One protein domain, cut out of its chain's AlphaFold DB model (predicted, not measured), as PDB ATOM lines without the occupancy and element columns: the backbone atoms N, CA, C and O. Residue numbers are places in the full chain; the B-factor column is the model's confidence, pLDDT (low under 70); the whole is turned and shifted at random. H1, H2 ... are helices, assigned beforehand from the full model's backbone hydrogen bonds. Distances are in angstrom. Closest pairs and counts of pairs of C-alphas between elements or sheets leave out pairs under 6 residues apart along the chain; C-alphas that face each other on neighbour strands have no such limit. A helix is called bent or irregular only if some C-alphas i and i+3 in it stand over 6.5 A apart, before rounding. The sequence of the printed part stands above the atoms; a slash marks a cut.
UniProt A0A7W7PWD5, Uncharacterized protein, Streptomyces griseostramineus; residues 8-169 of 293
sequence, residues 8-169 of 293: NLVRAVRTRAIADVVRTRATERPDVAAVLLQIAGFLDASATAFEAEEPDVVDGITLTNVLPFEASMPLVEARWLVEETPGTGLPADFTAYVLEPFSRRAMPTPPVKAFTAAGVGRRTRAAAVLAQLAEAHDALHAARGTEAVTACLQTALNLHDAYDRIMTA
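What this domain is: This is residues 8 to 169 of the 293 residues of an uncharacterized protein of Streptomyces griseostramineus (UniProt A0A7W7PWD5). Three helices fold back and forth, H1 against H2 and H2 against H3, and a long hairpin of H5 and H6 packs on them through H6, whose residues 146 to 154 cross residues 13 to 21 of H1 at a steep tilt of 48 degrees. Short H4 sits beside H1 near the closed end of that hairpin. The printed part has 162 residues with six named helices, H1 to H6 in chain order, and no named strand: all helix. It is compact, with a radius of gyration of the C-alphas of 16.4 A, yet elongated, spanning 57 by 32 by 26 A.

How they stand to each other: H1, residues 8 to 28, is the hub. It forms a hairpin with H2, residues 33 to 52, at a shallow tilt of 15 degrees; their closest C-alphas, of Ala 26 and Ala 33, are 4.2 A apart. H2 forms another with H3, residues 69 to 84, at 18 degrees; C-alphas 46 and 71 are closest, 4.1 A. H1 and H3 are apart. With residues 11 to 15 alone H1 touches H4, residues 96 to 103, the closest C-alphas being 11 and 98, 5.4 A. H4 is irregular: C-alphas 98 and 101 are 7.4 A apart. H5, residues 120 to 142, forms a hairpin with H6, residues 146 to 168, at 17 degrees; C-alphas 140 and 152 are closest, 5.3 A. H6 touches H1 at a steep tilt of 48 degrees, the closest C-alphas being 17 and 150, 4.9 A. Each O i to N i+4 pair is within hydrogen-bond range in H1, H2, H5 and H6, against 10 of 12 in H3 and 2 of 4 in H4.

Where its parts are: H1 starts at C-alpha 8 (245.629, 104.708, 379.134) and is 30.5 A long; H5 is 33.5 A. H6, 32.8 A, ends at C-alpha 168 (226.161, 133.297, 368.659).

The domain as a whole: C-alphas 59 and 119 are farthest apart, 57.5 A. The printed part has no cut. Long links join H2 to H3, H3 to H4 and H4 to H5. Residues 113 to 118 have pLDDT under 70.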
ATOM      1  N   ASN A   8     246.922 104.628 378.473       94.06
ATOM      2  CA  ASN A   8     245.629 104.708 379.134       94.06
ATOM      3  C   ASN A   8     245.682 105.649 380.344       94.06
ATOM      4  O   ASN A   8     244.790 106.479 380.494       94.06
ATOM      5  N   LEU A   9     246.776 105.668 381.113       94.06
ATOM      6  CA  LEU A   9     246.942 106.645 382.199       94.06
ATOM      7  C   LEU A   9     246.976 108.096 381.690       94.06
ATOM      8  O   LEU A   9     246.396 108.988 382.311       94.06
ATOM      9  N   VAL A  10     247.593 108.351 380.529       93.25
ATOM     10  CA  VAL A  10     247.566 109.687 379.899       93.25
ATOM     11  C   VAL A  10     246.134 110.090 379.531       93.25
ATOM     12  O   VAL A  10     245.729 111.230 379.779       93.25
ATOM     13  N   ARG A  11     245.348 109.161 378.971       94.81
ATOM     14  CA  ARG A  11     243.932 109.394 378.644       94.81
ATOM     15  C   ARG A  11     243.095 109.617 379.898       94.81
ATOM     16  O   ARG A  11     242.302 110.555 379.908       94.81
ATOM     17  N   ALA A  12     243.304 108.839 380.958       96.19
ATOM     18  CA  ALA A  12     242.618 109.008 382.238       96.19
ATOM     19  C   ALA A  12     242.844 110.414 382.811       96.19
ATOM     20  O   ALA A  12     241.886 111.104 383.156       96.19
ATOM     21  N   VAL A  13     244.098 110.886 382.820       95.56
ATOM     22  CA  VAL A  13     244.455 112.241 383.274       95.56
ATOM     23  C   VAL A  13     243.725 113.317 382.467       95.56
ATOM     24  O   VAL A  13     243.091 114.193 383.055       95.56
ATOM     25  N   ARG A  14     243.763 113.243 381.128       97.12
ATOM     26  CA  ARG A  14     243.048 114.210 380.276       97.12
ATOM     27  C   ARG A  14     241.534 114.149 380.490       97.12
ATOM     28  O   ARG A  14     240.888 115.189 380.548       97.12
ATOM     29  N   THR A  15     240.978 112.952 380.640       97.94
ATOM     30  CA  THR A  15     239.537 112.741 380.832       97.94
ATOM     31  C   THR A  15     239.057 113.360 382.146       97.94
ATOM     32  O   THR A  15     238.072 114.097 382.140       97.94
ATOM     33  N   ARG A  16     239.795 113.167 383.249       98.06
ATOM     34  CA  ARG A  16     239.480 113.807 384.538       98.06
ATOM     35  C   ARG A  16     239.572 115.319 384.492       98.06
ATOM     36  O   ARG A  16     238.666 115.994 384.966       98.06
ATOM     37  N   ALA A  17     240.630 115.843 383.880       97.06
ATOM     38  CA  ALA A  17     240.790 117.280 383.720       97.06
ATOM     39  C   ALA A  17     239.583 117.904 383.003       97.06
ATOM     40  O   ALA A  17     239.080 118.943 383.421       97.06
ATOM     41  N   ILE A  18     239.074 117.249 381.954       98.25
ATOM     42  CA  ILE A  18     237.859 117.694 381.264       98.25
ATOM     43  C   ILE A  18     236.637 117.566 382.184       98.25
ATOM     44  O   ILE A  18     235.841 118.500 382.239       98.25
ATOM     45  N   ALA A  19     236.486 116.471 382.935       98.31
ATOM     46  CA  ALA A  19     235.381 116.309 383.883       98.31
ATOM     47  C   ALA A  19     235.337 117.448 384.922       98.31
ATOM     48  O   ALA A  19     234.270 118.007 385.177       98.31
ATOM     49  N   ASP A  20     236.488 117.864 385.456       97.00
ATOM     50  CA  ASP A  20     236.593 118.976 386.411       97.00
ATOM     51  C   ASP A  20     236.202 120.325 385.794       97.00
ATOM     52  O   ASP A  20     235.453 121.105 386.398       97.00
ATOM     53  N   VAL A  21     236.634 120.581 384.554       96.06
ATOM     54  CA  VAL A  21     236.214 121.761 383.778       96.06
ATOM     55  C   VAL A  21     234.692 121.773 383.615       96.06
ATOM     56  O   VAL A  21     234.040 122.801 383.810       96.06
ATOM     57  N   VAL A  22     234.113 120.622 383.268       97.69
ATOM     58  CA  VAL A  22     232.672 120.459 383.050       97.69
ATOM     59  C   VAL A  22     231.880 120.689 384.338       97.69
ATOM     60  O   VAL A  22     230.881 121.410 384.309       97.69
ATOM     61  N   ARG A  23     232.341 120.166 385.481       98.06
ATOM     62  CA  ARG A  23     231.722 120.440 386.791       98.06
ATOM     63  C   ARG A  23     231.775 121.915 387.151       98.06
ATOM     64  O   ARG A  23     230.767 122.464 387.587       98.06
ATOM     65  N   THR A  24     232.919 122.562 386.933       96.06
ATOM     66  CA  THR A  24     233.075 124.002 387.190       96.06
ATOM     67  C   THR A  24     232.030 124.786 386.395       96.06
ATOM     68  O   THR A  24     231.258 125.559 386.959       96.06
ATOM     69  N   ARG A  25     231.883 124.481 385.102       95.06
ATOM     70  CA  ARG A  25     230.864 125.099 384.238       95.06
ATOM     71  C   ARG A  25     229.435 124.813 384.669       95.06
ATOM     72  O   ARG A  25     228.587 125.685 384.522       95.06
ATOM     73  N   ALA A  26     229.152 123.629 385.207       97.25
ATOM     74  CA  ALA A  26     227.821 123.311 385.719       97.25
ATOM     75  C   ALA A  26     227.400 124.265 386.849       97.25
ATOM     76  O   ALA A  26     226.219 124.581 386.967       97.25
ATOM     77  N   THR A  27     228.353 124.783 387.635       97.19
ATOM     78  CA  THR A  27     228.059 125.794 388.666       97.19
ATOM     79  C   THR A  27     227.775 127.177 388.074       97.19
ATOM     80  O   THR A  27     226.935 127.912 388.585       97.19
ATOM     81  N   GLU A  28     228.429 127.518 386.962       94.56
ATOM     82  CA  GLU A  28     228.274 128.798 386.261       94.56
ATOM     83  C   GLU A  28     227.028 128.842 385.359       94.56
ATOM     84  O   GLU A  28     226.583 129.924 384.968       94.56
ATOM     85  N   ARG A  29     226.472 127.676 384.999       94.50
ATOM     86  CA  ARG A  29     225.453 127.520 383.948       94.50
ATOM     87  C   ARG A  29     224.262 126.674 384.402       94.50
ATOM     88  O   ARG A  29     224.131 125.518 383.991       94.50
ATOM     89  N   PRO A  30     223.373 127.231 385.245       95.94
ATOM     90  CA  PRO A  30     222.266 126.482 385.841       95.94
ATOM     91  C   PRO A  30     221.254 125.955 384.811       95.94
ATOM     92  O   PRO A  30     220.576 124.969 385.083       95.94
ATOM     93  N   ASP A  31     221.168 126.572 383.630       96.25
ATOM     94  CA  ASP A  31     220.287 126.179 382.523       96.25
ATOM     95  C   ASP A  31     220.647 124.818 381.909       96.25
ATOM     96  O   ASP A  31     219.761 124.093 381.460       96.25
ATOM     97  N   VAL A  32     221.931 124.450 381.925       96.94
ATOM     98  CA  VAL A  32     222.454 123.188 381.364       96.94
ATOM     99  C   VAL A  32     223.211 122.342 382.396       96.94
ATOM    100  O   VAL A  32     223.833 121.339 382.048       96.94
ATOM    101  N   ALA A  33     223.152 122.714 383.679       97.56
ATOM    102  CA  ALA A  33     223.932 122.096 384.751       97.56
ATOM    103  C   ALA A  33     223.704 120.584 384.878       97.56
ATOM    104  O   ALA A  33     224.665 119.834 385.027       97.56
ATOM    105  N   ALA A  34     222.453 120.120 384.777       98.06
ATOM    106  CA  ALA A  34     222.130 118.695 384.874       98.06
ATOM    107  C   ALA A  34     222.820 117.868 383.772       98.06
ATOM    108  O   ALA A  34     223.419 116.835 384.063       98.06
ATOM    109  N   VAL A  35     222.806 118.365 382.528       98.06
ATOM    110  CA  VAL A  35     223.474 117.716 381.388       98.06
ATOM    111  C   VAL A  35     224.992 117.743 381.563       98.06
ATOM    112  O   VAL A  35     225.651 116.729 381.354       98.06
ATOM    113  N   LEU A  36     225.559 118.871 382.007       98.12
ATOM    114  CA  LEU A  36     226.996 118.974 382.281       98.12
ATOM    115  C   LEU A  36     227.439 117.986 383.374       98.12
ATOM    116  O   LEU A  36     228.447 117.306 383.211       98.12
ATOM    117  N   LEU A  37     226.676 117.836 384.456       98.50
ATOM    118  CA  LEU A  37     226.989 116.856 385.501       98.50
ATOM    119  C   LEU A  37     226.892 115.410 384.995       98.50
ATOM    120  O   LEU A  37     227.715 114.580 385.379       98.50
ATOM    121  N   GLN A  38     225.948 115.113 384.097       98.44
ATOM    122  CA  GLN A  38     225.862 113.803 383.451       98.44
ATOM    123  C   GLN A  38     227.073 113.534 382.543       98.44
ATOM    124  O   GLN A  38     227.671 112.462 382.623       98.44
ATOM    125  N   ILE A  39     227.491 114.524 381.744       98.56
ATOM    126  CA  ILE A  39     228.722 114.461 380.941       98.56
ATOM    127  C   ILE A  39     229.934 114.192 381.843       98.56
ATOM    128  O   ILE A  39     230.727 113.304 381.542       98.56
ATOM    129  N   ALA A  40     230.069 114.906 382.965       98.56
ATOM    130  CA  ALA A  40     231.162 114.683 383.913       98.56
ATOM    131  C   ALA A  40     231.154 113.255 384.489       98.56
ATOM    132  O   ALA A  40     232.213 112.641 384.577       98.56
ATOM    133  N   GLY A  41     229.978 112.702 384.805       98.50
ATOM    134  CA  GLY A  41     229.846 111.317 385.269       98.50
ATOM    135  C   GLY A  41     230.295 110.282 384.231       98.50
ATOM    136  O   GLY A  41     230.996 109.330 384.571       98.50
ATOM    137  N   PHE A  42     229.969 110.486 382.950       98.62
ATOM    138  CA  PHE A  42     230.480 109.628 381.875       98.62
ATOM    139  C   PHE A  42     231.999 109.742 381.701       98.62
ATOM    140  O   PHE A  42     232.676 108.742 381.456       98.62
ATOM    141  N   LEU A  43     232.553 110.944 381.863       98.62
ATOM    142  CA  LEU A  43     233.999 111.153 381.822       98.62
ATOM    143  C   LEU A  43     234.705 110.466 383.000       98.62
ATOM    144  O   LEU A  43     235.745 109.848 382.786       98.62
ATOM    145  N   ASP A  44     234.137 110.484 384.207       98.69
ATOM    146  CA  ASP A  44     234.688 109.723 385.338       98.69
ATOM    147  C   ASP A  44     234.710 108.223 385.060       98.69
ATOM    148  O   ASP A  44     235.741 107.582 385.256       98.69
ATOM    149  N   ALA A  45     233.596 107.672 384.567       98.38
ATOM    150  CA  ALA A  45     233.501 106.255 384.228       98.38
ATOM    151  C   ALA A  45     234.567 105.858 383.195       98.38
ATOM    152  O   ALA A  45     235.266 104.861 383.372       98.38
ATOM    153  N   SER A  46     234.758 106.686 382.163       98.31
ATOM    154  CA  SER A  46     235.810 106.474 381.166       98.31
ATOM    155  C   SER A  46     237.215 106.563 381.768       98.31
ATOM    156  O   SER A  46     238.057 105.710 381.497       98.31
ATOM    157  N   ALA A  47     237.476 107.557 382.624       98.06
ATOM    158  CA  ALA A  47     238.762 107.710 383.298       98.06
ATOM    159  C   ALA A  47     239.094 106.503 384.187       98.06
ATOM    160  O   ALA A  47     240.222 106.019 384.145       98.06
ATOM    161  N   THR A  48     238.122 105.993 384.946       98.25
ATOM    162  CA  THR A  48     238.282 104.775 385.750       98.25
ATOM    163  C   THR A  48     238.553 103.553 384.876       98.25
ATOM    164  O   THR A  48     239.454 102.781 385.192       98.25
ATOM    165  N   ALA A  49     237.837 103.389 383.759       97.50
ATOM    166  CA  ALA A  49     238.077 102.285 382.829       97.50
ATOM    167  C   ALA A  49     239.487 102.340 382.214       97.50
ATOM    168  O   ALA A  49     240.169 101.322 382.136       97.50
ATOM    169  N   PHE A  50     239.974 103.533 381.856       97.00
ATOM    170  CA  PHE A  50     241.353 103.703 381.395       97.00
ATOM    171  C   PHE A  50     242.396 103.279 382.433       97.00
ATOM    172  O   PHE A  50     243.430 102.735 382.072       97.00
ATOM    173  N   GLU A  51     242.170 103.536 383.715       96.44
ATOM    174  CA  GLU A  51     243.122 103.126 384.753       96.44
ATOM    175  C   GLU A  51     243.075 101.638 385.068       96.44
ATOM    176  O   GLU A  51     244.082 101.075 385.489       96.44
ATOM    177  N   ALA A  52     241.906 101.024 384.901       96.69
ATOM    178  CA  ALA A  52     241.701  99.611 385.176       96.69
ATOM    179  C   ALA A  52     242.293  98.702 384.089       96.69
ATOM    180  O   ALA A  52     242.619  97.550 384.376       96.69
ATOM    181  N   GLU A  53     242.429  99.197 382.857       94.88
ATOM    182  CA  GLU A  53     242.908  98.415 381.719       94.88
ATOM    183  C   GLU A  53     244.363  98.732 381.358       94.88
ATOM    184  O   GLU A  53     244.728  99.863 381.014       94.88
ATOM    185  N   GLU A  54     245.201  97.696 381.357       93.19
ATOM    186  CA  GLU A  54     246.529  97.772 380.757       93.19
ATOM    187  C   GLU A  54     246.417  97.825 379.222       93.19
ATOM    188  O   GLU A  54     245.528  97.197 378.646       93.19
ATOM    189  N   PRO A  55     247.294  98.562 378.524       92.19
ATOM    190  CA  PRO A  55     247.270  98.602 377.070       92.19
ATOM    191  C   PRO A  55     247.639  97.243 376.469       92.19
ATOM    192  O   PRO A  55     248.561  96.575 376.944       92.19
ATOM    193  N   ASP A  56     246.992  96.888 375.360       90.62
ATOM    194  CA  ASP A  56     247.297  95.658 374.631       90.62
ATOM    195  C   ASP A  56     248.765  95.602 374.186       90.62
ATOM    196  O   ASP A  56     249.350  96.600 373.749       90.62
ATOM    197  N   VAL A  57     249.355  94.408 374.246       93.06
ATOM    198  CA  VAL A  57     250.717  94.140 373.771       93.06
ATOM    199  C   VAL A  57     250.676  93.010 372.751       93.06
ATOM    200  O   VAL A  57     250.246  91.902 373.063       93.06
ATOM    201  N   VAL A  58     251.164  93.275 371.539       93.31
ATOM    202  CA  VAL A  58     251.282  92.284 370.458       93.31
ATOM    203  C   VAL A  58     252.743  92.215 370.036       93.31
ATOM    204  O   VAL A  58     253.343  93.240 369.723       93.31
ATOM    205  N   ASP A  59     253.339  91.022 370.088       94.00
ATOM    206  CA  ASP A  59     254.757  90.788 369.767       94.00
ATOM    207  C   ASP A  59     255.731  91.715 370.527       94.00
ATOM    208  O   ASP A  59     256.748  92.166 370.001       94.00
ATOM    209  N   GLY A  60     255.406  92.032 371.787       92.25
ATOM    210  CA  GLY A  60     256.198  92.933 372.634       92.25
ATOM    211  C   GLY A  60     256.033  94.426 372.318       92.25
ATOM    212  O   GLY A  60     256.695  95.253 372.943       92.25
ATOM    213  N   ILE A  61     255.151  94.788 371.382       90.31
ATOM    214  CA  ILE A  61     254.823  96.171 371.032       90.31
ATOM    215  C   ILE A  61     253.506  96.559 371.706       90.31
ATOM    216  O   ILE A  61     252.465  95.953 371.462       90.31
ATOM    217  N   THR A  62     253.544  97.602 372.532       90.06
ATOM    218  CA  THR A  62     252.345  98.202 373.129       90.06
ATOM    219  C   THR A  62     251.506  98.899 372.058       90.06
ATOM    220  O   THR A  62     251.972  99.840 371.408       90.06
ATOM    221  N   LEU A  63     250.254  98.474 371.891       90.62
ATOM    222  CA  LEU A  63     249.299  99.098 370.984       90.62
ATOM    223  C   LEU A  63     248.752 100.378 371.616       90.62
ATOM    224  O   LEU A  63     247.904 100.365 372.505       90.62
ATOM    225  N   THR A  64     249.235 101.524 371.150       89.00
ATOM    226  CA  THR A  64     248.848 102.819 371.723       89.00
ATOM    227  C   THR A  64     247.520 103.342 371.187       89.00
ATOM    228  O   THR A  64     246.884 104.170 371.829       89.00
ATOM    229  N   ASN A  65     247.062 102.864 370.030       88.19
ATOM    230  CA  ASN A  65     245.869 103.344 369.331       88.19
ATOM    231  C   ASN A  65     244.606 102.502 369.583       88.19
ATOM    232  O   ASN A  65     243.572 102.798 368.987       88.19
ATOM    233  N   VAL A  66     244.672 101.488 370.450       91.25
ATOM    234  CA  VAL A  66     243.493 100.726 370.879       91.25
ATOM    235  C   VAL A  66     242.830 101.450 372.047       91.25
ATOM    236  O   VAL A  66     243.505 102.010 372.916       91.25
ATOM    237  N   LEU A  67     241.503 101.507 372.013       91.94
ATOM    238  CA  LEU A  67     240.682 102.131 373.038       91.94
ATOM    239  C   LEU A  67     239.952 101.025 373.814       91.94
ATOM    240  O   LEU A  67     239.181 100.304 373.179       91.94
ATOM    241  N   PRO A  68     240.160 100.910 375.139       94.25
ATOM    242  CA  PRO A  68     239.334 100.093 376.025       94.25
ATOM    243  C   PRO A  68     237.843 100.218 375.716       94.25
ATOM    244  O   PRO A  68     237.322 101.339 375.643       94.25
ATOM    245  N   PHE A  69     237.146  99.094 375.534       93.00
ATOM    246  CA  PHE A  69     235.717  99.116 375.205       93.00
ATOM    247  C   PHE A  69     234.914  99.825 376.304       93.00
ATOM    248  O   PHE A  69     234.131 100.732 376.001       93.00
ATOM    249  N   GLU A  70     235.205  99.505 377.566       96.00
ATOM    250  CA  GLU A  70     234.563 100.096 378.747       96.00
ATOM    251  C   GLU A  70     234.830 101.602 378.876       96.00
ATOM    252  O   GLU A  70     233.979 102.347 379.357       96.00
ATOM    253  N   ALA A  71     235.972 102.100 378.383       96.50
ATOM    254  CA  ALA A  71     236.236 103.541 378.340       96.50
ATOM    255  C   ALA A  71     235.572 104.231 377.138       96.50
ATOM    256  O   ALA A  71     235.268 105.427 377.201       96.50
ATOM    257  N   SER A  72     235.365 103.501 376.037       95.31
ATOM    258  CA  SER A  72     234.856 104.044 374.777       95.31
ATOM    259  C   SER A  72     233.377 104.418 374.836       95.31
ATOM    260  O   SER A  72     233.011 105.496 374.366       95.31
ATOM    261  N   MET A  73     232.546 103.573 375.450       95.62
ATOM    262  CA  MET A  73     231.100 103.782 375.499       95.62
ATOM    263  C   MET A  73     230.731 105.062 376.264       95.62
ATOM    264  O   MET A  73     230.064 105.914 375.677       95.62
ATOM    265  N   PRO A  74     231.239 105.312 377.490       97.88
ATOM    266  CA  PRO A  74     230.966 106.566 378.186       97.88
ATOM    267  C   PRO A  74     231.464 107.809 377.431       97.88
ATOM    268  O   PRO A  74     230.795 108.839 377.446       97.88
ATOM    269  N   LEU A  75     232.597 107.741 376.712       97.62
ATOM    270  CA  LEU A  75     233.050 108.867 375.877       97.62
ATOM    271  C   LEU A  75     232.079 109.166 374.732       97.62
ATOM    272  O   LEU A  75     231.863 110.334 374.405       97.62
ATOM    273  N   VAL A  76     231.513 108.133 374.103       96.75
ATOM    274  CA  VAL A  76     230.519 108.298 373.036       96.75
ATOM    275  C   VAL A  76     229.240 108.930 373.585       96.75
ATOM    276  O   VAL A  76     228.780 109.912 373.008       96.75
ATOM    277  N   GLU A  77     228.736 108.449 374.722       97.31
ATOM    278  CA  GLU A  77     227.550 109.011 375.387       97.31
ATOM    279  C   GLU A  77     227.764 110.477 375.794       97.31
ATOM    280  O   GLU A  77     226.933 111.346 375.521       97.31
ATOM    281  N   ALA A  78     228.928 110.794 376.370       98.19
ATOM    282  CA  ALA A  78     229.294 112.163 376.716       98.19
ATOM    283  C   ALA A  78     229.329 113.081 375.481       98.19
ATOM    284  O   ALA A  78     228.885 114.228 375.546       98.19
ATOM    285  N   ARG A  79     229.837 112.582 374.345       97.50
ATOM    286  CA  ARG A  79     229.842 113.315 373.071       97.50
ATOM    287  C   ARG A  79     228.425 113.547 372.549       97.50
ATOM    288  O   ARG A  79     228.111 114.670 372.171       97.50
ATOM    289  N   TRP A  80     227.578 112.520 372.551       97.25
ATOM    290  CA  TRP A  80     226.191 112.642 372.098       97.25
ATOM    291  C   TRP A  80     225.408 113.674 372.905       97.25
ATOM    292  O   TRP A  80     224.752 114.522 372.311       97.25
ATOM    293  N   LEU A  81     225.567 113.711 374.232       97.44
ATOM    294  CA  LEU A  81     224.920 114.742 375.053       97.44
ATOM    295  C   LEU A  81     225.342 116.170 374.683       97.44
ATOM    296  O   LEU A  81     224.514 117.084 374.711       97.44
ATOM    297  N   VAL A  82     226.614 116.382 374.325       96.56
ATOM    298  CA  VAL A  82     227.093 117.687 373.843       96.56
ATOM    299  C   VAL A  82     226.455 118.055 372.505       96.56
ATOM    300  O   VAL A  82     226.086 119.212 372.310       96.56
ATOM    301  N   GLU A  83     226.302 117.090 371.597       94.12
ATOM    302  CA  GLU A  83     225.663 117.291 370.290       94.12
ATOM    303  C   GLU A  83     224.156 117.591 370.419       94.12
ATOM    304  O   GLU A  83     223.647 118.478 369.730       94.12
ATOM    305  N   GLU A  84     223.453 116.899 371.319       95.75
ATOM    306  CA  GLU A  84     222.008 117.053 371.547       95.75
ATOM    307  C   GLU A  84     221.641 118.286 372.377       95.75
ATOM    308  O   GLU A  84     220.506 118.764 372.308       95.75
ATOM    309  N   THR A  85     222.595 118.835 373.134       95.25
ATOM    310  CA  THR A  85     222.371 119.995 374.006       95.25
ATOM    311  C   THR A  85     223.232 121.183 373.568       95.25
ATOM    312  O   THR A  85     224.281 121.463 374.166       95.25
ATOM    313  N   PRO A  86     222.804 121.937 372.534       88.44
ATOM    314  CA  PRO A  86     223.461 123.175 372.153       88.44
ATOM    315  C   PRO A  86     223.589 124.112 373.347       88.44
ATOM    316  O   PRO A  86     222.650 124.316 374.113       88.44
ATOM    317  N   GLY A  87     224.763 124.718 373.483       90.19
ATOM    318  CA  GLY A  87     225.028 125.618 374.588       90.19
ATOM    319  C   GLY A  87     225.631 124.941 375.809       90.19
ATOM    320  O   GLY A  87     225.714 125.604 376.817       90.19
ATOM    321  N   THR A  88     226.155 123.718 375.775       94.44
ATOM    322  CA  THR A  88     227.065 123.245 376.848       94.44
ATOM    323  C   THR A  88     228.389 124.031 376.904       94.44
ATOM    324  O   THR A  88     229.083 124.031 377.921       94.44
ATOM    325  N   GLY A  89     228.750 124.724 375.814       92.50
ATOM    326  CA  GLY A  89     230.032 125.429 375.655       92.50
ATOM    327  C   GLY A  89     231.219 124.488 375.408       92.50
ATOM    328  O   GLY A  89     232.372 124.922 375.431       92.50
ATOM    329  N   LEU A  90     230.961 123.189 375.231       96.19
ATOM    330  CA  LEU A  90     231.950 122.202 374.808       96.19
ATOM    331  C   LEU A  90     231.905 122.059 373.277       96.19
ATOM    332  O   LEU A  90     230.815 122.092 372.706       96.19
ATOM    333  N   PRO A  91     233.053 121.863 372.602       95.62
ATOM    334  CA  PRO A  91     233.041 121.531 371.182       95.62
ATOM    335  C   PRO A  91     232.383 120.165 370.948       95.62
ATOM    336  O   PRO A  91     232.558 119.247 371.748       95.62
ATOM    337  N   ALA A  92     231.672 120.009 369.828       92.50
ATOM    338  CA  ALA A  92     230.950 118.772 369.497       92.50
ATOM    339  C   ALA A  92     231.849 117.522 369.528       92.50
ATOM    340  O   ALA A  92     231.426 116.455 369.949       92.50
ATOM    341  N   ASP A  93     233.117 117.653 369.148       94.12
ATOM    342  CA  ASP A  93     234.116 116.588 369.155       94.12
ATOM    343  C   ASP A  93     235.146 116.732 370.291       94.12
ATOM    344  O   ASP A  93     236.295 116.317 370.143       94.12
ATOM    345  N   PHE A  94     234.755 117.275 371.453       96.81
ATOM    346  CA  PHE A  94     235.669 117.496 372.587       96.81
ATOM    347  C   PHE A  94     236.412 116.232 373.056       96.81
ATOM    348  O   PHE A  94     237.521 116.333 373.577       96.81
ATOM    349  N   THR A  95     235.859 115.035 372.839       96.81
ATOM    350  CA  THR A  95     236.535 113.770 373.171       96.81
ATOM    351  C   THR A  95     237.823 113.558 372.373       96.81
ATOM    352  O   THR A  95     238.696 112.807 372.804       96.81
ATOM    353  N   ALA A  96     238.028 114.284 371.269       96.12
ATOM    354  CA  ALA A  96     239.305 114.320 370.569       96.12
ATOM    355  C   ALA A  96     240.456 114.822 371.462       96.12
ATOM    356  O   ALA A  96     241.573 114.350 371.290       96.12
ATOM    357  N   TYR A  97     240.212 115.666 372.475       97.06
ATOM    358  CA  TYR A  97     241.252 116.037 373.449       97.06
ATOM    359  C   TYR A  97     241.772 114.840 374.255       97.06
ATOM    360  O   TYR A  97     242.956 114.798 374.595       97.06
ATOM    361  N   VAL A  98     240.915 113.852 374.532       96.62
ATOM    362  CA  VAL A  98     241.293 112.604 375.215       96.62
ATOM    363  C   VAL A  98     242.061 111.684 374.266       96.62
ATOM    364  O   VAL A  98     243.069 111.095 374.646       96.62
ATOM    365  N   LEU A  99     241.595 111.572 373.019       94.19
ATOM    366  CA  LEU A  99     242.088 110.587 372.050       94.19
ATOM    367  C   LEU A  99     243.317 111.043 371.256       94.19
ATOM    368  O   LEU A  99     244.032 110.202 370.700       94.19
ATOM    369  N   GLU A 100     243.554 112.350 371.147       92.31
ATOM    370  CA  GLU A 100     244.596 112.939 370.301       92.31
ATOM    371  C   GLU A 100     245.988 112.315 370.490       92.31
ATOM    372  O   GLU A 100     246.557 111.945 369.459       92.31
ATOM    373  N   PRO A 101     246.504 112.072 371.720       86.25
ATOM    374  CA  PRO A 101     247.897 111.651 371.914       86.25
ATOM    375  C   PRO A 101     248.279 110.362 371.185       86.25
ATOM    376  O   PRO A 101     249.460 110.059 371.032       86.25
ATOM    377  N   PHE A 102     247.282 109.588 370.747       84.94
ATOM    378  CA  PHE A 102     247.480 108.277 370.142       84.94
ATOM    379  C   PHE A 102     246.719 108.062 368.832       84.94
ATOM    380  O   PHE A 102     247.110 107.216 368.032       84.94
ATOM    381  N   SER A 103     245.651 108.821 368.575       83.38
ATOM    382  CA  SER A 103     244.857 108.680 367.347       83.38
ATOM    383  C   SER A 103     245.417 109.469 366.159       83.38
ATOM    384  O   SER A 103     244.934 109.290 365.042       83.38
ATOM    385  N   ARG A 104     246.403 110.359 366.381       81.38
ATOM    386  CA  ARG A 104     246.870 111.371 365.403       81.38
ATOM    387  C   ARG A 104     245.747 112.260 364.860       81.38
ATOM    388  O   ARG A 104     245.928 112.959 363.863       81.38
ATOM    389  N   ARG A 105     244.568 112.212 365.479       84.50
ATOM    390  CA  ARG A 105     243.438 113.045 365.110       84.50
ATOM    391  C   ARG A 105     243.746 114.458 365.576       84.50
ATOM    392  O   ARG A 105     244.130 114.652 366.725       84.50
ATOM    393  N   ALA A 106     243.582 115.425 364.679       88.44
ATOM    394  CA  ALA A 106     243.746 116.827 365.031       88.44
ATOM    395  C   ALA A 106     242.808 117.194 366.190       88.44
ATOM    396  O   ALA A 106     241.669 116.717 366.249       88.44
ATOM    397  N   MET A 107     243.295 118.041 367.097       93.88
ATOM    398  CA  MET A 107     242.456 118.610 368.143       93.88
ATOM    399  C   MET A 107     241.314 119.429 367.538       93.88
ATOM    400  O   MET A 107     241.452 119.995 366.446       93.88
ATOM    401  N   PRO A 108     240.178 119.496 368.243       93.69
ATOM    402  CA  PRO A 108     238.985 120.118 367.712       93.69
ATOM    403  C   PRO A 108     239.218 121.618 367.540       93.69
ATOM    404  O   PRO A 108     239.640 122.318 368.467       93.69
ATOM    405  N   THR A 109     238.925 122.118 366.343       92.62
ATOM    406  CA  THR A 109     238.959 123.545 366.010       92.62
ATOM    407  C   THR A 109     237.553 123.984 365.612       92.62
ATOM    408  O   THR A 109     236.888 123.268 364.858       92.62
ATOM    409  N   PRO A 110     237.059 125.132 366.114       89.31
ATOM    410  CA  PRO A 110     235.747 125.619 365.726       89.31
ATOM    411  C   PRO A 110     235.669 125.756 364.205       89.31
ATOM    412  O   PRO A 110     236.620 126.243 363.580       89.31
ATOM    413  N   PRO A 111     234.552 125.353 363.578       84.12
ATOM    414  CA  PRO A 111     234.437 125.451 362.142       84.12
ATOM    415  C   PRO A 111     234.509 126.922 361.747       84.12
ATOM    416  O   PRO A 111     233.804 127.767 362.301       84.12
ATOM    417  N   VAL A 112     235.313 127.222 360.730       74.62
ATOM    418  CA  VAL A 112     235.390 128.551 360.120       74.62
ATOM    419  C   VAL A 112     234.118 128.789 359.290       74.62
ATOM    420  O   VAL A 112     234.152 128.919 358.068       74.62
ATOM    421  N   LYS A 113     232.940 128.771 359.923       59.59
ATOM    422  CA  LYS A 113     231.678 129.056 359.240       59.59
ATOM    423  C   LYS A 113     231.681 130.526 358.843       59.59
ATOM    424  O   LYS A 113     231.723 131.406 359.697       59.59
ATOM    425  N   ALA A 114     231.669 130.746 357.528       50.69
ATOM    426  CA  ALA A 114     231.364 131.979 356.808       50.69
ATOM    427  C   ALA A 114     231.438 133.259 357.660       50.69
ATOM    428  O   ALA A 114     230.437 133.910 357.961       50.69
ATOM    429  N   PHE A 115     232.672 133.677 357.955       57.56
ATOM    430  CA  PHE A 115     233.009 135.025 358.415       57.56
ATOM    431  C   PHE A 115     232.307 136.134 357.598       57.56
ATOM    432  O   PHE A 115     232.183 137.260 358.065       57.56
ATOM    433  N   THR A 116     231.830 135.835 356.388       55.50
ATOM    434  CA  THR A 116     231.189 136.765 355.455       55.50
ATOM    435  C   THR A 116     229.952 137.473 356.013       55.50
ATOM    436  O   THR A 116     229.739 138.629 355.659       55.50
ATOM    437  N   ALA A 117     229.179 136.848 356.909       59.94
ATOM    438  CA  ALA A 117     228.017 137.492 357.539       59.94
ATOM    439  C   ALA A 117     228.370 138.295 358.807       59.94
ATOM    440  O   ALA A 117     227.582 139.118 359.273       59.94
ATOM    441  N   ALA A 118     229.559 138.079 359.378       66.19
ATOM    442  CA  ALA A 118     229.998 138.724 360.607       66.19
ATOM    443  C   ALA A 118     230.667 140.083 360.325       66.19
ATOM    444  O   ALA A 118     231.579 140.205 359.501       66.19
ATOM    445  N   GLY A 119     230.268 141.125 361.063       80.69
ATOM    446  CA  GLY A 119     230.937 142.432 361.015       80.69
ATOM    447  C   GLY A 119     232.438 142.330 361.333       80.69
ATOM    448  O   GLY A 119     232.863 141.436 362.065       80.69
ATOM    449  N   VAL A 120     233.252 143.252 360.799       84.19
ATOM    450  CA  VAL A 120     234.732 143.220 360.886       84.19
ATOM    451  C   VAL A 120     235.229 142.969 362.316       84.19
ATOM    452  O   VAL A 120     236.029 142.066 362.530       84.19
ATOM    453  N   GLY A 121     234.682 143.673 363.314       86.62
ATOM    454  CA  GLY A 121     235.098 143.506 364.712       86.62
ATOM    455  C   GLY A 121     234.785 142.132 365.322       86.62
ATOM    456  O   GLY A 121     235.500 141.682 366.217       86.62
ATOM    457  N   ARG A 122     233.744 141.429 364.854       87.56
ATOM    458  CA  ARG A 122     233.465 140.046 365.283       87.56
ATOM    459  C   ARG A 122     234.495 139.090 364.685       87.56
ATOM    460  O   ARG A 122     235.030 138.261 365.412       87.56
ATOM    461  N   ARG A 123     234.828 139.272 363.403       87.12
ATOM    462  CA  ARG A 123     235.852 138.471 362.715       87.12
ATOM    463  C   ARG A 123     237.219 138.602 363.370       87.12
ATOM    464  O   ARG A 123     237.844 137.588 363.644       87.12
ATOM    465  N   THR A 124     237.649 139.828 363.672       89.88
ATOM    466  CA  THR A 124     238.946 140.074 364.318       89.88
ATOM    467  C   THR A 124     239.039 139.386 365.680       89.88
ATOM    468  O   THR A 124     240.039 138.737 365.963       89.88
ATOM    469  N   ARG A 125     237.985 139.465 366.505       92.06
ATOM    470  CA  ARG A 125     237.960 138.790 367.814       92.06
ATOM    471  C   ARG A 125     237.960 137.268 367.686       92.06
ATOM    472  O   ARG A 125     238.737 136.613 368.364       92.06
ATOM    473  N   ALA A 126     237.136 136.716 366.798       92.06
ATOM    474  CA  ALA A 126     237.107 135.278 366.548       92.06
ATOM    475  C   ALA A 126     238.458 134.758 366.021       92.06
ATOM    476  O   ALA A 126     238.928 133.725 366.482       92.06
ATOM    477  N   ALA A 127     239.126 135.493 365.124       91.62
ATOM    478  CA  ALA A 127     240.466 135.142 364.650       91.62
ATOM    479  C   ALA A 127     241.512 135.155 365.779       91.62
ATOM    480  O   ALA A 127     242.340 134.253 365.843       91.62
ATOM    481  N   ALA A 128     241.446 136.129 366.694       94.88
ATOM    482  CA  ALA A 128     242.330 136.174 367.860       94.88
ATOM    483  C   ALA A 128     242.114 134.972 368.799       94.88
ATOM    484  O   ALA A 128     243.085 134.383 369.262       94.88
ATOM    485  N   VAL A 129     240.859 134.572 369.032       95.81
ATOM    486  CA  VAL A 129     240.538 133.375 369.830       95.81
ATOM    487  C   VAL A 129     241.056 132.101 369.161       95.81
ATOM    488  O   VAL A 129     241.619 131.251 369.839       95.81
ATOM    489  N   LEU A 130     240.928 131.975 367.834       94.94
ATOM    490  CA  LEU A 130     241.464 130.822 367.101       94.94
ATOM    491  C   LEU A 130     242.996 130.743 367.166       94.94
ATOM    492  O   LEU A 130     243.533 129.647 367.291       94.94
ATOM    493  N   ALA A 131     243.695 131.881 367.119       95.56
ATOM    494  CA  ALA A 131     245.147 131.916 367.294       95.56
ATOM    495  C   ALA A 131     245.558 131.452 368.702       95.56
ATOM    496  O   ALA A 131     246.406 130.575 368.832       95.56
ATOM    497  N   GLN A 132     244.889 131.955 369.745       97.50
ATOM    498  CA  GLN A 132     245.126 131.515 371.128       97.50
ATOM    499  C   GLN A 132     244.796 130.032 371.332       97.50
ATOM    500  O   GLN A 132     245.453 129.352 372.113       97.50
ATOM    501  N   LEU A 133     243.783 129.510 370.632       97.44
ATOM    502  CA  LEU A 133     243.433 128.095 370.708       97.44
ATOM    503  C   LEU A 133     244.540 127.217 370.114       97.44
ATOM    504  O   LEU A 133     244.872 126.197 370.710       97.44
ATOM    505  N   ALA A 134     245.137 127.630 368.992       96.81
ATOM    506  CA  ALA A 134     246.287 126.940 368.414       96.81
ATOM    507  C   ALA A 134     247.492 126.945 369.374       96.81
ATOM    508  O   ALA A 134     248.093 125.901 369.603       96.81
ATOM    509  N   GLU A 135     247.782 128.079 370.021       97.50
ATOM    510  CA  GLU A 135     248.831 128.158 371.051       97.50
ATOM    511  C   GLU A 135     248.540 127.238 372.250       97.50
ATOM    512  O   GLU A 135     249.437 126.562 372.753       97.50
ATOM    513  N   ALA A 136     247.281 127.157 372.695       97.25
ATOM    514  CA  ALA A 136     246.870 126.255 373.770       97.25
ATOM    515  C   ALA A 136     246.993 124.773 373.372       97.25
ATOM    516  O   ALA A 136     247.323 123.934 374.214       97.25
ATOM    517  N   HIS A 137     246.751 124.438 372.101       97.19
ATOM    518  CA  HIS A 137     246.975 123.098 371.552       97.19
ATOM    519  C   HIS A 137     248.463 122.737 371.559       97.19
ATOM    520  O   HIS A 137     248.829 121.683 372.083       97.19
ATOM    521  N   ASP A 138     249.329 123.629 371.079       96.00
ATOM    522  CA  ASP A 138     250.783 123.434 371.124       96.00
ATOM    523  C   ASP A 138     251.284 123.267 372.570       96.00
ATOM    524  O   ASP A 138     252.050 122.346 372.875       96.00
ATOM    525  N   ALA A 139     250.785 124.098 373.492       96.56
ATOM    526  CA  ALA A 139     251.090 123.993 374.915       96.56
ATOM    527  C   ALA A 139     250.622 122.656 375.512       96.56
ATOM    528  O   ALA A 139     251.363 122.039 376.276       96.56
ATOM    529  N   LEU A 140     249.441 122.156 375.133       95.81
ATOM    530  CA  LEU A 140     248.927 120.864 375.595       95.81
ATOM    531  C   LEU A 140     249.771 119.680 375.092       95.81
ATOM    532  O   LEU A 140     249.967 118.713 375.832       95.81
ATOM    533  N   HIS A 141     250.304 119.738 373.867       93.94
ATOM    534  CA  HIS A 141     251.251 118.730 373.370       93.94
ATOM    535  C   HIS A 141     252.591 118.774 374.131       93.94
ATOM    536  O   HIS A 141     253.211 117.737 374.407       93.94
ATOM    537  N   ALA A 142     253.046 119.976 374.495       94.12
ATOM    538  CA  ALA A 142     254.273 120.183 375.261       94.12
ATOM    539  C   ALA A 142     254.112 119.905 376.767       94.12
ATOM    540  O   ALA A 142     255.105 119.625 377.443       94.12
ATOM    541  N   ALA A 143     252.884 119.938 377.292       93.62
ATOM    542  CA  ALA A 143     252.593 119.800 378.713       93.62
ATOM    543  C   ALA A 143     253.104 118.470 379.281       93.62
ATOM    544  O   ALA A 143     253.028 117.407 378.652       93.62
ATOM    545  N   ARG A 144     253.643 118.529 380.500       90.94
ATOM    546  CA  ARG A 144     254.115 117.370 381.262       90.94
ATOM    547  C   ARG A 144     253.521 117.436 382.661       90.94
ATOM    548  O   ARG A 144     253.559 118.485 383.297       90.94
ATOM    549  N   GLY A 145     253.000 116.307 383.129       90.56
ATOM    550  CA  GLY A 145     252.324 116.213 384.421       90.56
ATOM    551  C   GLY A 145     250.863 116.666 384.383       90.56
ATOM    552  O   GLY A 145     250.421 117.374 383.478       90.56
ATOM    553  N   THR A 146     250.114 116.220 385.389       90.75
ATOM    554  CA  THR A 146     248.661 116.400 385.498       90.75
ATOM    555  C   THR A 146     248.253 117.870 385.546       90.75
ATOM    556  O   THR A 146     247.385 118.278 384.787       90.75
ATOM    557  N   GLU A 147     248.911 118.686 386.373       92.81
ATOM    558  CA  GLU A 147     248.547 120.098 386.568       92.81
ATOM    559  C   GLU A 147     248.648 120.919 385.271       92.81
ATOM    560  O   GLU A 147     247.703 121.611 384.893       92.81
ATOM    561  N   ALA A 148     249.760 120.782 384.540       94.50
ATOM    562  CA  ALA A 148     249.965 121.482 383.275       94.50
ATOM    563  C   ALA A 148     248.955 121.043 382.204       94.50
ATOM    564  O   ALA A 148     248.418 121.881 381.477       94.50
ATOM    565  N   VAL A 149     248.664 119.738 382.124       93.88
ATOM    566  CA  VAL A 149     247.644 119.190 381.216       93.88
ATOM    567  C   VAL A 149     246.264 119.761 381.547       93.88
ATOM    568  O   VAL A 149     245.572 120.224 380.640       93.88
ATOM    569  N   THR A 150     245.889 119.797 382.828       93.00
ATOM    570  CA  THR A 150     244.613 120.364 383.277       93.00
ATOM    571  C   THR A 150     244.495 121.844 382.927       93.00
ATOM    572  O   THR A 150     243.494 122.251 382.340       93.00
ATOM    573  N   ALA A 151     245.529 122.646 383.200       95.38
ATOM    574  CA  ALA A 151     245.530 124.072 382.875       95.38
ATOM    575  C   ALA A 151     245.392 124.335 381.362       95.38
ATOM    576  O   ALA A 151     244.626 125.212 380.944       95.38
ATOM    577  N   CYS A 152     246.083 123.550 380.527       97.00
ATOM    578  CA  CYS A 152     245.992 123.675 379.070       97.00
ATOM    579  C   CYS A 152     244.602 123.275 378.550       97.00
ATOM    580  O   CYS A 152     244.026 123.994 377.734       97.00
ATOM    581  N   LEU A 153     244.028 122.176 379.053       97.12
ATOM    582  CA  LEU A 153     242.680 121.732 378.679       97.12
ATOM    583  C   LEU A 153     241.609 122.743 379.095       97.12
ATOM    584  O   LEU A 153     240.747 123.089 378.288       97.12
ATOM    585  N   GLN A 154     241.694 123.273 380.316       96.62
ATOM    586  CA  GLN A 154     240.808 124.334 380.790       96.62
ATOM    587  C   GLN A 154     240.882 125.568 379.886       96.62
ATOM    588  O   GLN A 154     239.846 126.109 379.494       96.62
ATOM    589  N   THR A 155     242.094 125.984 379.513       97.94
ATOM    590  CA  THR A 155     242.315 127.115 378.602       97.94
ATOM    591  C   THR A 155     241.688 126.849 377.234       97.94
ATOM    592  O   THR A 155     240.889 127.657 376.758       97.94
ATOM    593  N   ALA A 156     241.977 125.697 376.624       98.00
ATOM    594  CA  ALA A 156     241.461 125.336 375.309       98.00
ATOM    595  C   ALA A 156     239.924 125.283 375.288       98.00
ATOM    596  O   ALA A 156     239.289 125.871 374.413       98.00
ATOM    597  N   LEU A 157     239.302 124.642 376.282       97.44
ATOM    598  CA  LEU A 157     237.845 124.566 376.377       97.44
ATOM    599  C   LEU A 157     237.215 125.946 376.608       97.44
ATOM    600  O   LEU A 157     236.150 126.230 376.055       97.44
ATOM    601  N   ASN A 158     237.838 126.822 377.400       96.06
ATOM    602  CA  ASN A 158     237.349 128.190 377.613       96.06
ATOM    603  C   ASN A 158     237.421 129.036 376.338       96.06
ATOM    604  O   ASN A 158     236.530 129.848 376.096       96.06
ATOM    605  N   LEU A 159     238.436 128.820 375.500       97.06
ATOM    606  CA  LEU A 159     238.546 129.472 374.195       97.06
ATOM    607  C   LEU A 159     237.468 128.988 373.215       97.06
ATOM    608  O   LEU A 159     236.917 129.811 372.486       97.06
ATOM    609  N   HIS A 160     237.104 127.701 373.240       95.62
ATOM    610  CA  HIS A 160     235.947 127.180 372.490       95.62
ATOM    611  C   HIS A 160     234.643 127.874 372.902       95.62
ATOM    612  O   HIS A 160     233.937 128.419 372.056       95.62
ATOM    613  N   ASP A 161     234.372 127.962 374.204       93.75
ATOM    614  CA  ASP A 161     233.182 128.654 374.715       93.75
ATOM    615  C   ASP A 161     233.185 130.160 374.376       93.75
ATOM    616  O   ASP A 161     232.164 130.735 373.987       93.75
ATOM    617  N   ALA A 162     234.345 130.822 374.464       94.38
ATOM    618  CA  ALA A 162     234.488 132.219 374.063       94.38
ATOM    619  C   ALA A 162     234.216 132.416 372.563       94.38
ATOM    620  O   ALA A 162     233.552 133.384 372.179       94.38
ATOM    621  N   TYR A 163     234.700 131.502 371.717       93.38
ATOM    622  CA  TYR A 163     234.429 131.514 370.282       93.38
ATOM    623  C   TYR A 163     232.929 131.391 370.007       93.38
ATOM    624  O   TYR A 163     232.362 132.229 369.299       93.38
ATOM    625  N   ASP A 164     232.268 130.411 370.623       90.50
ATOM    626  CA  ASP A 164     230.833 130.194 370.455       90.50
ATOM    627  C   ASP A 164     230.028 131.412 370.901       90.50
ATOM    628  O   ASP A 164     229.154 131.873 370.160       90.50
ATOM    629  N   ARG A 165     230.369 132.029 372.038       90.81
ATOM    630  CA  ARG A 165     229.740 133.282 372.486       90.81
ATOM    631  C   ARG A 165     229.933 134.421 371.489       90.81
ATOM    632  O   ARG A 165     228.988 135.155 371.212       90.81
ATOM    633  N   ILE A 166     231.122 134.579 370.903       90.62
ATOM    634  CA  ILE A 166     231.374 135.604 369.874       90.62
ATOM    635  C   ILE A 166     230.499 135.370 368.636       90.62
ATOM    636  O   ILE A 166     229.988 136.335 368.052       90.62
ATOM    637  N   MET A 167     230.334 134.112 368.225       87.38
ATOM    638  CA  MET A 167     229.620 133.753 367.001       87.38
ATOM    639  C   MET A 167     228.099 133.779 367.167       87.38
ATOM    640  O   MET A 167     227.407 134.249 366.262       87.38
ATOM    641  N   THR A 168     227.596 133.356 368.326       86.94
ATOM    642  CA  THR A 168     226.161 133.297 368.659       86.94
ATOM    643  C   THR A 168     225.609 134.592 369.235       86.94
ATOM    644  O   THR A 168     224.397 134.800 369.178       86.94
ATOM    645  N   ALA A 169     226.464 135.493 369.737       84.56
ATOM    646  CA  ALA A 169     226.013 136.782 370.241       84.56
ATOM    647  C   ALA A 169     225.132 137.482 369.192       84.56
ATOM    648  O   ALA A 169     225.522 137.554 368.011       84.56
TER     649      ALA A 169